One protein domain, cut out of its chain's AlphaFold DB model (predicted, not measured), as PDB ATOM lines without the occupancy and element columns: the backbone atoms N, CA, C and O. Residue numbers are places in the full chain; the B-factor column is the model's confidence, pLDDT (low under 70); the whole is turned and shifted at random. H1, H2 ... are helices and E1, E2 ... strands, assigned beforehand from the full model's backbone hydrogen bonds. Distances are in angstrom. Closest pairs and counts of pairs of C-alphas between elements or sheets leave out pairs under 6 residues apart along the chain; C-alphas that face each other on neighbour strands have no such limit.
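This is residues 6 to 18 and 26 to 93 of the 95 residues of an uncharacterized protein of bacterium CG10_49_38 (UniProt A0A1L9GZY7). One strongly twisted antiparallel sheet of five strands makes the body, in two parts: a three-stranded piece, E1, E2 and E3, in which the long strand E2 bends sharply, and a hairpin, E4 and E5, joined through E5 to the last residues of E3. The single helix H1 lies at the other end of the longest axis from that hairpin, and a long loop, residues 34 to 49, joins E1 to E2. The printed part has 81 residues, with one named helix and then five named strands along the chain; the sheet's order is E1, E2, E3, E5, E4. The class is mixed, helices and strands. The whole is compact, with a radius of gyration of the C-alphas of 13.5 A and spans of 38 by 29 by 26 A.

E2, residues 50 to 59, is the longest strand by residues and runs 20.9 A from first to last C-alpha. E3, residues 62 to 69, runs 21.7 A. E1 is residues 29 to 33, 13.0 A, and begins at C-alpha 29 (-1.671, -37.667, 18.554). E4 is residues 78 to 84, 15.4 A; E5 is residues 87 to 92, 16.4 A, and ends at C-alpha 92 (-4.381, -43.035, 31.971). H1 is residues 6 to 17, 17.5 A, from C-alpha 6 at (-14.864, -16.775, 31.647).

E1, E2 and E3 form a meander, each strand the antiparallel neighbour of the one before. E2 bends by 84 degrees at residue 56. In the hairpin of E2 and E3, N 54 and O 66 are 2.9 A apart and N 59 and O 62 are 2.8 A apart, within hydrogen-bond range. In the hairpin of E1 and E2, N 30 and O 53 are 2.9 A apart. The pairing of E3 is staggered: residues 62 to 67 pair with E2, and 68 to 69 with E5. Between E3 and E5, N 69 and O 90 are 2.8 A apart. In the hairpin of E4 and E5, N 81 and O 89 are 2.9 A apart. E1 and E4 are the edge strands and are apart. E2 and E5 are only just apart, with closest C-alphas 8.3 A from each other. H1 is not on the sheet, but only just, with 4 pairs of C-alphas within 10 A. In H1 every O i to N i+4 pair is within hydrogen-bond range.

The two C-alphas farthest apart, those of Gln 17 and Lys 76, are 40.2 A from each other. Residues 19 to 25 are not printed, and C-alphas 18 and 26 are 23.4 A apart across this cut. Of the links that are printed whole, E1 to E2 is long, with 16 residues between. The mean pLDDT of the printed part is 92.0, and no printed residue is under 70.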
ATOM      1  N   ASP A   6     -14.469 -17.876  32.535       96.31
ATOM      2  CA  ASP A   6     -14.864 -16.775  31.647       96.31
ATOM      3  C   ASP A   6     -13.937 -16.643  30.438       96.31
ATOM      4  O   ASP A   6     -14.389 -16.456  29.303       96.31
ATOM      5  N   ARG A   7     -12.632 -16.815  30.667       95.38
ATOM      6  CA  ARG A   7     -11.636 -16.835  29.599       95.38
ATOM      7  C   ARG A   7     -11.878 -18.014  28.661       95.38
ATOM      8  O   ARG A   7     -11.889 -17.828  27.445       95.38
ATOM      9  N   TRP A   8     -12.139 -19.199  29.217       95.69
ATOM     10  CA  TRP A   8     -12.486 -20.372  28.419       95.69
ATOM     11  C   TRP A   8     -13.752 -20.140  27.583       95.69
ATOM     12  O   TRP A   8     -13.758 -20.425  26.389       95.69
ATOM     13  N   ASN A   9     -14.806 -19.558  28.157       95.88
ATOM     14  CA  ASN A   9     -16.043 -19.263  27.434       95.88
ATOM     15  C   ASN A   9     -15.817 -18.340  26.226       95.88
ATOM     16  O   ASN A   9     -16.410 -18.560  25.168       95.88
ATOM     17  N   LYS A  10     -14.952 -17.326  26.360       95.50
ATOM     18  CA  LYS A  10     -14.575 -16.458  25.239       95.50
ATOM     19  C   LYS A  10     -13.878 -17.255  24.130       95.50
ATOM     20  O   LYS A  10     -14.365 -17.264  23.003       95.50
ATOM     21  N   THR A  11     -12.813 -17.985  24.463       94.25
ATOM     22  CA  THR A  11     -12.041 -18.780  23.492       94.25
ATOM     23  C   THR A  11     -12.876 -19.880  22.835       94.25
ATOM     24  O   THR A  11     -12.772 -20.107  21.635       94.25
ATOM     25  N   LYS A  12     -13.773 -20.533  23.583       93.94
ATOM     26  CA  LYS A  12     -14.691 -21.545  23.045       93.94
ATOM     27  C   LYS A  12     -15.560 -20.983  21.916       93.94
ATOM     28  O   LYS A  12     -15.735 -21.657  20.908       93.94
ATOM     29  N   LYS A  13     -16.106 -19.773  22.082       95.06
ATOM     30  CA  LYS A  13     -16.935 -19.117  21.055       95.06
ATOM     31  C   LYS A  13     -16.131 -18.777  19.800       95.06
ATOM     32  O   LYS A  13     -16.652 -18.912  18.702       95.06
ATOM     33  N   GLU A  14     -14.876 -18.359  19.963       93.38
ATOM     34  CA  GLU A  14     -13.962 -18.084  18.844       93.38
ATOM     35  C   GLU A  14     -13.646 -19.373  18.061       93.38
ATOM     36  O   GLU A  14     -13.716 -19.385  16.835       93.38
ATOM     37  N   ILE A  15     -13.374 -20.480  18.762       91.31
ATOM     38  CA  ILE A  15     -13.095 -21.787  18.145       91.31
ATOM     39  C   ILE A  15     -14.329 -22.347  17.429       91.31
ATOM     40  O   ILE A  15     -14.198 -22.888  16.336       91.31
ATOM     41  N   ASP A  16     -15.524 -22.202  18.003       91.44
ATOM     42  CA  ASP A  16     -16.782 -22.673  17.401       91.44
ATOM     43  C   ASP A  16     -17.076 -22.009  16.041       91.44
ATOM     44  O   ASP A  16     -17.616 -22.638  15.135       91.44
ATOM     45  N   GLN A  17     -16.653 -20.753  15.863       92.06
ATOM     46  CA  GLN A  17     -16.769 -20.036  14.588       92.06
ATOM     47  C   GLN A  17     -15.732 -20.488  13.547       92.06
ATOM     48  O   GLN A  17     -15.907 -20.235  12.352       92.06
ATOM     49  N   SER A  18     -14.656 -21.158  13.972       82.94
ATOM     50  CA  SER A  18     -13.639 -21.690  13.065       82.94
ATOM     51  C   SER A  18     -14.136 -22.988  12.421       82.94
ATOM     52  O   SER A  18     -14.449 -23.970  13.090       82.94
ATOM     53  N   PRO A  26      -7.088 -43.261  13.965       95.88
ATOM     54  CA  PRO A  26      -6.704 -43.938  15.197       95.88
ATOM     55  C   PRO A  26      -5.185 -44.104  15.319       95.88
ATOM     56  O   PRO A  26      -4.514 -44.460  14.348       95.88
ATOM     57  N   ARG A  27      -4.676 -43.941  16.545       93.81
ATOM     58  CA  ARG A  27      -3.256 -43.934  16.947       93.81
ATOM     59  C   ARG A  27      -2.483 -42.654  16.622       93.81
ATOM     60  O   ARG A  27      -1.301 -42.583  16.940       93.81
ATOM     61  N   GLU A  28      -3.128 -41.638  16.058       94.88
ATOM     62  CA  GLU A  28      -2.526 -40.310  15.943       94.88
ATOM     63  C   GLU A  28      -2.616 -39.535  17.259       94.88
ATOM     64  O   GLU A  28      -3.545 -39.717  18.056       94.88
ATOM     65  N   ILE A  29      -1.654 -38.633  17.460       94.75
ATOM     66  CA  ILE A  29      -1.671 -37.667  18.554       94.75
ATOM     67  C   ILE A  29      -2.110 -36.321  18.002       94.75
ATOM     68  O   ILE A  29      -1.511 -35.800  17.065       94.75
ATOM     69  N   TRP A  30      -3.134 -35.751  18.625       94.19
ATOM     70  CA  TRP A  30      -3.727 -34.483  18.227       94.19
ATOM     71  C   TRP A  30      -3.741 -33.508  19.390       94.19
ATOM     72  O   TRP A  30      -4.035 -33.888  20.519       94.19
ATOM     73  N   TRP A  31      -3.470 -32.235  19.121       93.44
ATOM     74  CA  TRP A  31      -3.735 -31.171  20.084       93.44
ATOM     75  C   TRP A  31      -5.204 -30.779  20.001       93.44
ATOM     76  O   TRP A  31      -5.642 -30.160  19.032       93.44
ATOM     77  N   CYS A  32      -5.964 -31.155  21.025       93.50
ATOM     78  CA  CYS A  32      -7.387 -30.868  21.114       93.50
ATOM     79  C   CYS A  32      -7.644 -29.836  22.199       93.50
ATOM     80  O   CYS A  32      -7.088 -29.932  23.295       93.50
ATOM     81  N   THR A  33      -8.526 -28.887  21.910       94.56
ATOM     82  CA  THR A  33      -9.063 -27.962  22.903       94.56
ATOM     83  C   THR A  33      -9.981 -28.723  23.855       94.56
ATOM     84  O   THR A  33     -11.096 -29.082  23.486       94.56
ATOM     85  N   LEU A  34      -9.504 -28.990  25.072       95.44
ATOM     86  CA  LEU A  34     -10.281 -29.658  26.122       95.44
ATOM     87  C   LEU A  34     -10.937 -28.666  27.087       95.44
ATOM     88  O   LEU A  34     -11.812 -29.060  27.850       95.44
ATOM     89  N   GLY A  35     -10.533 -27.394  27.049       96.12
ATOM     90  CA  GLY A  35     -11.136 -26.347  27.865       96.12
ATOM     91  C   GLY A  35     -10.720 -26.384  29.334       96.12
ATOM     92  O   GLY A  35      -9.749 -27.038  29.722       96.12
ATOM     93  N   ILE A  36     -11.482 -25.651  30.144       96.25
ATOM     94  CA  ILE A  36     -11.446 -25.702  31.607       96.25
ATOM     95  C   ILE A  36     -12.707 -26.429  32.072       96.25
ATOM     96  O   ILE A  36     -13.820 -25.969  31.818       96.25
ATOM     97  N   ASN A  37     -12.519 -27.558  32.746       95.38
ATOM     98  CA  ASN A  37     -13.562 -28.505  33.119       95.38
ATOM     99  C   ASN A  37     -13.854 -28.465  34.625       95.38
ATOM    100  O   ASN A  37     -13.390 -27.575  35.344       95.38
ATOM    101  N   ILE A  38     -14.642 -29.410  35.132       95.12
ATOM    102  CA  ILE A  38     -15.059 -29.473  36.540       95.12
ATOM    103  C   ILE A  38     -14.571 -30.753  37.222       95.12
ATOM    104  O   ILE A  38     -14.264 -31.752  36.577       95.12
ATOM    105  N   GLY A  39     -14.498 -30.730  38.554       93.69
ATOM    106  CA  GLY A  39     -14.123 -31.904  39.343       93.69
ATOM    107  C   GLY A  39     -12.785 -32.514  38.907       93.69
ATOM    108  O   GLY A  39     -11.757 -31.836  38.927       93.69
ATOM    109  N   PHE A  40     -12.825 -33.795  38.531       90.56
ATOM    110  CA  PHE A  40     -11.662 -34.595  38.123       90.56
ATOM    111  C   PHE A  40     -11.521 -34.753  36.601       90.56
ATOM    112  O   PHE A  40     -10.697 -35.545  36.142       90.56
ATOM    113  N   GLU A  41     -12.319 -34.033  35.812       93.00
ATOM    114  CA  GLU A  41     -12.172 -34.008  34.359       93.00
ATOM    115  C   GLU A  41     -10.848 -33.345  33.958       93.00
ATOM    116  O   GLU A  41     -10.329 -32.455  34.636       93.00
ATOM    117  N   GLN A  42     -10.269 -33.799  32.847       91.94
ATOM    118  CA  GLN A  42      -8.946 -33.344  32.446       91.94
ATOM    119  C   GLN A  42      -9.024 -31.997  31.717       91.94
ATOM    120  O   GLN A  42      -9.555 -31.909  30.615       91.94
ATOM    121  N   ASP A  43      -8.430 -30.964  32.309       94.81
ATOM    122  CA  ASP A  43      -8.307 -29.638  31.691       94.81
ATOM    123  C   ASP A  43      -7.262 -29.619  30.555       94.81
ATOM    124  O   ASP A  43      -6.260 -30.356  30.575       94.81
ATOM    125  N   GLY A  44      -7.444 -28.701  29.607       94.44
ATOM    126  CA  GLY A  44      -6.373 -28.180  28.758       94.44
ATOM    127  C   GLY A  44      -5.322 -27.406  29.562       94.44
ATOM    128  O   GLY A  44      -5.548 -27.062  30.719       94.44
ATOM    129  N   SER A  45      -4.144 -27.157  28.983       85.81
ATOM    130  CA  SER A  45      -3.033 -26.540  29.734       85.81
ATOM    131  C   SER A  45      -2.293 -25.406  29.028       85.81
ATOM    132  O   SER A  45      -1.430 -24.793  29.649       85.81
ATOM    133  N   ASP A  46      -2.560 -25.150  27.748       85.62
ATOM    134  CA  ASP A  46      -1.953 -24.028  27.026       85.62
ATOM    135  C   ASP A  46      -2.897 -22.812  26.953       85.62
ATOM    136  O   ASP A  46      -3.993 -22.815  27.517       85.62
ATOM    137  N   GLN A  47      -2.459 -21.752  26.270       85.06
ATOM    138  CA  GLN A  47      -3.222 -20.506  26.147       85.06
ATOM    139  C   GLN A  47      -4.549 -20.673  25.386       85.06
ATOM    140  O   GLN A  47      -5.454 -19.853  25.550       85.06
ATOM    141  N   GLU A  48      -4.661 -21.736  24.590       87.69
ATOM    142  CA  GLU A  48      -5.849 -22.111  23.826       87.69
ATOM    143  C   GLU A  48      -6.620 -23.253  24.501       87.69
ATOM    144  O   GLU A  48      -7.516 -23.836  23.898       87.69
ATOM    145  N   PHE A  49      -6.288 -23.587  25.753       94.81
ATOM    146  CA  PHE A  49      -6.906 -24.669  26.517       94.81
ATOM    147  C   PHE A  49      -6.814 -26.034  25.826       94.81
ATOM    148  O   PHE A  49      -7.712 -26.878  25.928       94.81
ATOM    149  N   ARG A  50      -5.704 -26.275  25.127       94.94
ATOM    150  CA  ARG A  50      -5.410 -27.527  24.445       94.94
ATOM    151  C   ARG A  50      -4.594 -28.472  25.306       94.94
ATOM    152  O   ARG A  50      -3.857 -28.084  26.220       94.94
ATOM    153  N   ARG A  51      -4.720 -29.749  24.975       94.56
ATOM    154  CA  ARG A  51      -3.899 -30.841  25.483       94.56
ATOM    155  C   ARG A  51      -3.706 -31.850  24.354       94.56
ATOM    156  O   ARG A  51      -4.645 -32.079  23.590       94.56
ATOM    157  N   PRO A  52      -2.525 -32.469  24.240       95.56
ATOM    158  CA  PRO A  52      -2.355 -33.548  23.293       95.56
ATOM    159  C   PRO A  52      -3.140 -34.770  23.766       95.56
ATOM    160  O   PRO A  52      -3.128 -35.119  24.950       95.56
ATOM    161  N   VAL A  53      -3.827 -35.414  22.837       95.62
ATOM    162  CA  VAL A  53      -4.671 -36.580  23.067       95.62
ATOM    163  C   VAL A  53      -4.307 -37.673  22.071       95.62
ATOM    164  O   VAL A  53      -3.950 -37.380  20.933       95.62
ATOM    165  N   LEU A  54      -4.407 -38.930  22.492       95.94
ATOM    166  CA  LEU A  54      -4.318 -40.079  21.596       95.94
ATOM    167  C   LEU A  54      -5.707 -40.391  21.040       95.94
ATOM    168  O   LEU A  54      -6.632 -40.641  21.815       95.94
ATOM    169  N   VAL A  55      -5.853 -40.424  19.715       96.12
ATOM    170  CA  VAL A  55      -7.096 -40.852  19.060       96.12
ATOM    171  C   VAL A  55      -7.218 -42.370  19.158       96.12
ATOM    172  O   VAL A  55      -6.436 -43.103  18.555       96.12
ATOM    173  N   LEU A  56      -8.211 -42.867  19.895       95.25
ATOM    174  CA  LEU A  56      -8.475 -44.306  20.003       95.25
ATOM    175  C   LEU A  56      -9.395 -44.803  18.892       95.25
ATOM    176  O   LEU A  56      -9.205 -45.898  18.364       95.25
ATOM    177  N   ARG A  57     -10.422 -44.016  18.553       95.31
ATOM    178  CA  ARG A  57     -11.447 -44.404  17.580       95.31
ATOM    179  C   ARG A  57     -12.088 -43.187  16.925       95.31
ATOM    180  O   ARG A  57     -12.318 -42.181  17.589       95.31
ATOM    181  N   ALA A  58     -12.416 -43.314  15.643       92.25
ATOM    182  CA  ALA A  58     -13.126 -42.306  14.863       92.25
ATOM    183  C   ALA A  58     -14.593 -42.704  14.631       92.25
ATOM    184  O   ALA A  58     -14.898 -43.877  14.409       92.25
ATOM    185  N   PHE A  59     -15.481 -41.710  14.642       91.56
ATOM    186  CA  PHE A  59     -16.921 -41.812  14.379       91.56
ATOM    187  C   PHE A  59     -17.367 -40.704  13.404       91.56
ATOM    188  O   PHE A  59     -18.387 -40.044  13.598       91.56
ATOM    189  N   GLY A  60     -16.567 -40.444  12.367       88.19
ATOM    190  CA  GLY A  60     -16.779 -39.331  11.437       88.19
ATOM    191  C   GLY A  60     -16.133 -38.049  11.952       88.19
ATOM    192  O   GLY A  60     -14.912 -37.972  12.001       88.19
ATOM    193  N   LYS A  61     -16.936 -37.046  12.332       87.12
ATOM    194  CA  LYS A  61     -16.426 -35.789  12.917       87.12
ATOM    195  C   LYS A  61     -16.098 -35.903  14.409       87.12
ATOM    196  O   LYS A  61     -15.353 -35.080  14.925       87.12
ATOM    197  N   ILE A  62     -16.594 -36.939  15.085       90.38
ATOM    198  CA  ILE A  62     -16.390 -37.176  16.520       90.38
ATOM    199  C   ILE A  62     -15.383 -38.311  16.722       90.38
ATOM    200  O   ILE A  62     -15.435 -39.319  16.020       90.38
ATOM    201  N   CYS A  63     -14.497 -38.183  17.708       93.56
ATOM    202  CA  CYS A  63     -13.548 -39.226  18.084       93.56
ATOM    203  C   CYS A  63     -13.597 -39.543  19.578       93.56
ATOM    204  O   CYS A  63     -13.928 -38.696  20.405       93.56
ATOM    205  N   LEU A  64     -13.240 -40.783  19.913       95.25
ATOM    206  CA  LEU A  64     -12.875 -41.171  21.269       95.25
ATOM    207  C   LEU A  64     -11.375 -40.959  21.436       95.25
ATOM    208  O   LEU A  64     -10.583 -41.489  20.650       95.25
ATOM    209  N   VAL A  65     -10.994 -40.223  22.477       95.88
ATOM    210  CA  VAL A  65      -9.604 -39.854  22.740       95.88
ATOM    211  C   VAL A  65      -9.220 -40.104  24.192       95.88
ATOM    212  O   VAL A  65     -10.075 -40.092  25.076       95.88
ATOM    213  N   VAL A  66      -7.923 -40.283  24.440       95.69
ATOM    214  CA  VAL A  66      -7.355 -40.296  25.795       95.69
ATOM    215  C   VAL A  66      -6.369 -39.138  25.936       95.69
ATOM    216  O   VAL A  66      -5.389 -39.086  25.187       95.69
ATOM    217  N   PRO A  67      -6.585 -38.206  26.880       95.31
ATOM    218  CA  PRO A  67      -5.658 -37.110  27.106       95.31
ATOM    219  C   PRO A  67      -4.300 -37.583  27.620       95.31
ATOM    220  O   PRO A  67      -4.207 -38.440  28.501       95.31
ATOM    221  N   LEU A  68      -3.237 -36.962  27.114       94.88
ATOM    222  CA  LEU A  68      -1.878 -37.214  27.565       94.88
ATOM    223  C   LEU A  68      -1.511 -36.301  28.739       94.88
ATOM    224  O   LEU A  68      -1.979 -35.164  28.866       94.88
ATOM    225  N   THR A  69      -0.630 -36.785  29.603       91.50
ATOM    226  CA  THR A  69      -0.087 -36.047  30.743       91.50
ATOM    227  C   THR A  69       1.434 -36.084  30.736       91.50
ATOM    228  O   THR A  69       2.037 -37.085  30.361       91.50
ATOM    229  N   THR A  70       2.054 -34.986  31.165       90.19
ATOM    230  CA  THR A  70       3.502 -34.884  31.416       90.19
ATOM    231  C   THR A  70       3.828 -35.049  32.901       90.19
ATOM    232  O   THR A  70       4.933 -34.745  33.338       90.19
ATOM    233  N   SER A  71       2.844 -35.434  33.722       86.88
ATOM    234  CA  SER A  71       3.048 -35.560  35.161       86.88
ATOM    235  C   SER A  71       4.033 -36.700  35.459       86.88
ATOM    236  O   SER A  71       3.773 -37.835  35.058       86.88
ATOM    237  N   PRO A  72       5.112 -36.436  36.219       80.25
ATOM    238  CA  PRO A  72       6.162 -37.420  36.480       80.25
ATOM    239  C   PRO A  72       5.763 -38.474  37.522       80.25
ATOM    240  O   PRO A  72       6.536 -39.394  37.787       80.25
ATOM    241  N   GLN A  73       4.586 -38.356  38.155       84.44
ATOM    242  CA  GLN A  73       4.165 -39.337  39.156       84.44
ATOM    243  C   GLN A  73       3.969 -40.711  38.515       84.44
ATOM    244  O   GLN A  73       3.135 -40.883  37.618       84.44
ATOM    245  N   LYS A  74       4.699 -41.690  39.052       80.06
ATOM    246  CA  LYS A  74       4.519 -43.108  38.753       80.06
ATOM    247  C   LYS A  74       3.231 -43.588  39.412       80.06
ATOM    248  O   LYS A  74       3.084 -43.518  40.628       80.06
ATOM    249  N   HIS A  75       2.300 -44.067  38.598       87.06
ATOM    250  CA  HIS A  75       1.027 -44.614  39.049       87.06
ATOM    251  C   HIS A  75       0.698 -45.839  38.199       87.06
ATOM    252  O   HIS A  75       0.956 -45.815  37.000       87.06
ATOM    253  N   LYS A  76       0.102 -46.886  38.780       88.12
ATOM    254  CA  LYS A  76      -0.185 -48.146  38.061       88.12
ATOM    255  C   LYS A  76      -1.018 -47.960  36.789       88.12
ATOM    256  O   LYS A  76      -0.809 -48.647  35.806       88.12
ATOM    257  N   PHE A  77      -1.925 -46.987  36.810       88.88
ATOM    258  CA  PHE A  77      -2.790 -46.656  35.676       88.88
ATOM    259  C   PHE A  77      -2.168 -45.651  34.709       88.88
ATOM    260  O   PHE A  77      -2.822 -45.256  33.756       88.88
ATOM    261  N   ARG A  78      -0.939 -45.183  34.947       89.88
ATOM    262  CA  ARG A  78      -0.242 -44.287  34.022       89.88
ATOM    263  C   ARG A  78       0.713 -45.089  33.168       89.88
ATOM    264  O   ARG A  78       1.779 -45.482  33.632       89.88
ATOM    265  N   VAL A  79       0.323 -45.284  31.919       91.12
ATOM    266  CA  VAL A  79       1.116 -46.009  30.932       91.12
ATOM    267  C   VAL A  79       1.988 -44.996  30.189       91.12
ATOM    268  O   VAL A  79       1.435 -44.103  29.536       91.12
ATOM    269  N   PRO A  80       3.328 -45.074  30.297       92.06
ATOM    270  CA  PRO A  80       4.225 -44.261  29.488       92.06
ATOM    271  C   PRO A  80       4.041 -44.601  28.012       92.06
ATOM    272  O   PRO A  80       3.983 -45.773  27.647       92.06
ATOM    273  N   ILE A  81       3.980 -43.577  27.168       91.81
ATOM    274  CA  ILE A  81       3.920 -43.737  25.708       91.81
ATOM    275  C   ILE A  81       5.187 -43.216  25.013       91.81
ATOM    276  O   ILE A  81       5.268 -43.225  23.789       91.81
ATOM    277  N   GLY A  82       6.171 -42.774  25.803       90.81
ATOM    278  CA  GLY A  82       7.452 -42.251  25.342       90.81
ATOM    279  C   GLY A  82       7.438 -40.748  25.063       90.81
ATOM    280  O   GLY A  82       6.612 -39.990  25.586       90.81
ATOM    281  N   LEU A  83       8.386 -40.326  24.226       92.31
ATOM    282  CA  LEU A  83       8.601 -38.930  23.872       92.31
ATOM    283  C   LEU A  83       7.608 -38.463  22.810       92.31
ATOM    284  O   LEU A  83       7.552 -38.988  21.701       92.31
ATOM    285  N   VAL A  84       6.883 -37.397  23.130       89.06
ATOM    286  CA  VAL A  84       5.992 -36.697  22.205       89.06
ATOM    287  C   VAL A  84       6.336 -35.217  22.291       89.06
ATOM    288  O   VAL A  84       6.149 -34.596  23.340       89.06
ATOM    289  N   GLU A  85       6.858 -34.669  21.192       88.50
ATOM    290  CA  GLU A  85       7.358 -33.285  21.102       88.50
ATOM    291  C   GLU A  85       8.437 -32.975  22.157       88.50
ATOM    292  O   GLU A  85       8.400 -31.956  22.846       88.50
ATOM    293  N   GLY A  86       9.383 -33.904  22.332       88.88
ATOM    294  CA  GLY A  86      10.513 -33.741  23.254       88.88
ATOM    295  C   GLY A  86      10.150 -33.824  24.741       88.88
ATOM    296  O   GLY A  86      11.002 -33.565  25.587       88.88
ATOM    297  N   LYS A  87       8.907 -34.186  25.080       90.06
ATOM    298  CA  LYS A  87       8.459 -34.400  26.460       90.06
ATOM    299  C   LYS A  87       8.032 -35.844  26.655       90.06
ATOM    300  O   LYS A  87       7.307 -36.387  25.826       90.06
ATOM    301  N   GLU A  88       8.430 -36.431  27.777       93.00
ATOM    302  CA  GLU A  88       7.885 -37.712  28.220       93.00
ATOM    303  C   GLU A  88       6.389 -37.561  28.482       93.00
ATOM    304  O   GLU A  88       5.952 -36.656  29.208       93.00
ATOM    305  N   ARG A  89       5.592 -38.435  27.866       93.31
ATOM    306  CA  ARG A  89       4.141 -38.440  28.028       93.31
ATOM    307  C   ARG A  89       3.651 -39.800  28.485       93.31
ATOM    308  O   ARG A  89       4.182 -40.851  28.135       93.31
ATOM    309  N   ALA A  90       2.581 -39.757  29.261       92.81
ATOM    310  CA  ALA A  90       1.828 -40.921  29.678       92.81
ATOM    311  C   ALA A  90       0.338 -40.691  29.430       92.81
ATOM    312  O   ALA A  90      -0.118 -39.550  29.329       92.81
ATOM    313  N   LEU A  91      -0.420 -41.777  29.377       92.19
ATOM    314  CA  LEU A  91      -1.880 -41.762  29.375       92.19
ATOM    315  C   LEU A  91      -2.423 -42.518  30.587       92.19
ATOM    316  O   LEU A  91      -1.704 -43.307  31.200       92.19
ATOM    317  N   LEU A  92      -3.683 -42.267  30.943       90.00
ATOM    318  CA  LEU A  92      -4.381 -43.035  31.971       90.00
ATOM    319  C   LEU A  92      -5.103 -44.226  31.322       90.00
ATOM    320  O   LEU A  92      -5.984 -44.016  30.495       90.00
ATOM    321  N   SER A  93      -4.732 -45.452  31.698       84.12
ATOM    322  CA  SER A  93      -5.388 -46.698  31.278       84.12
ATOM    323  C   SER A  93      -6.029 -47.385  32.488       84.12
ATOM    324  O   SER A  93      -5.350 -47.540  33.507       84.12
TER     325      SER A  93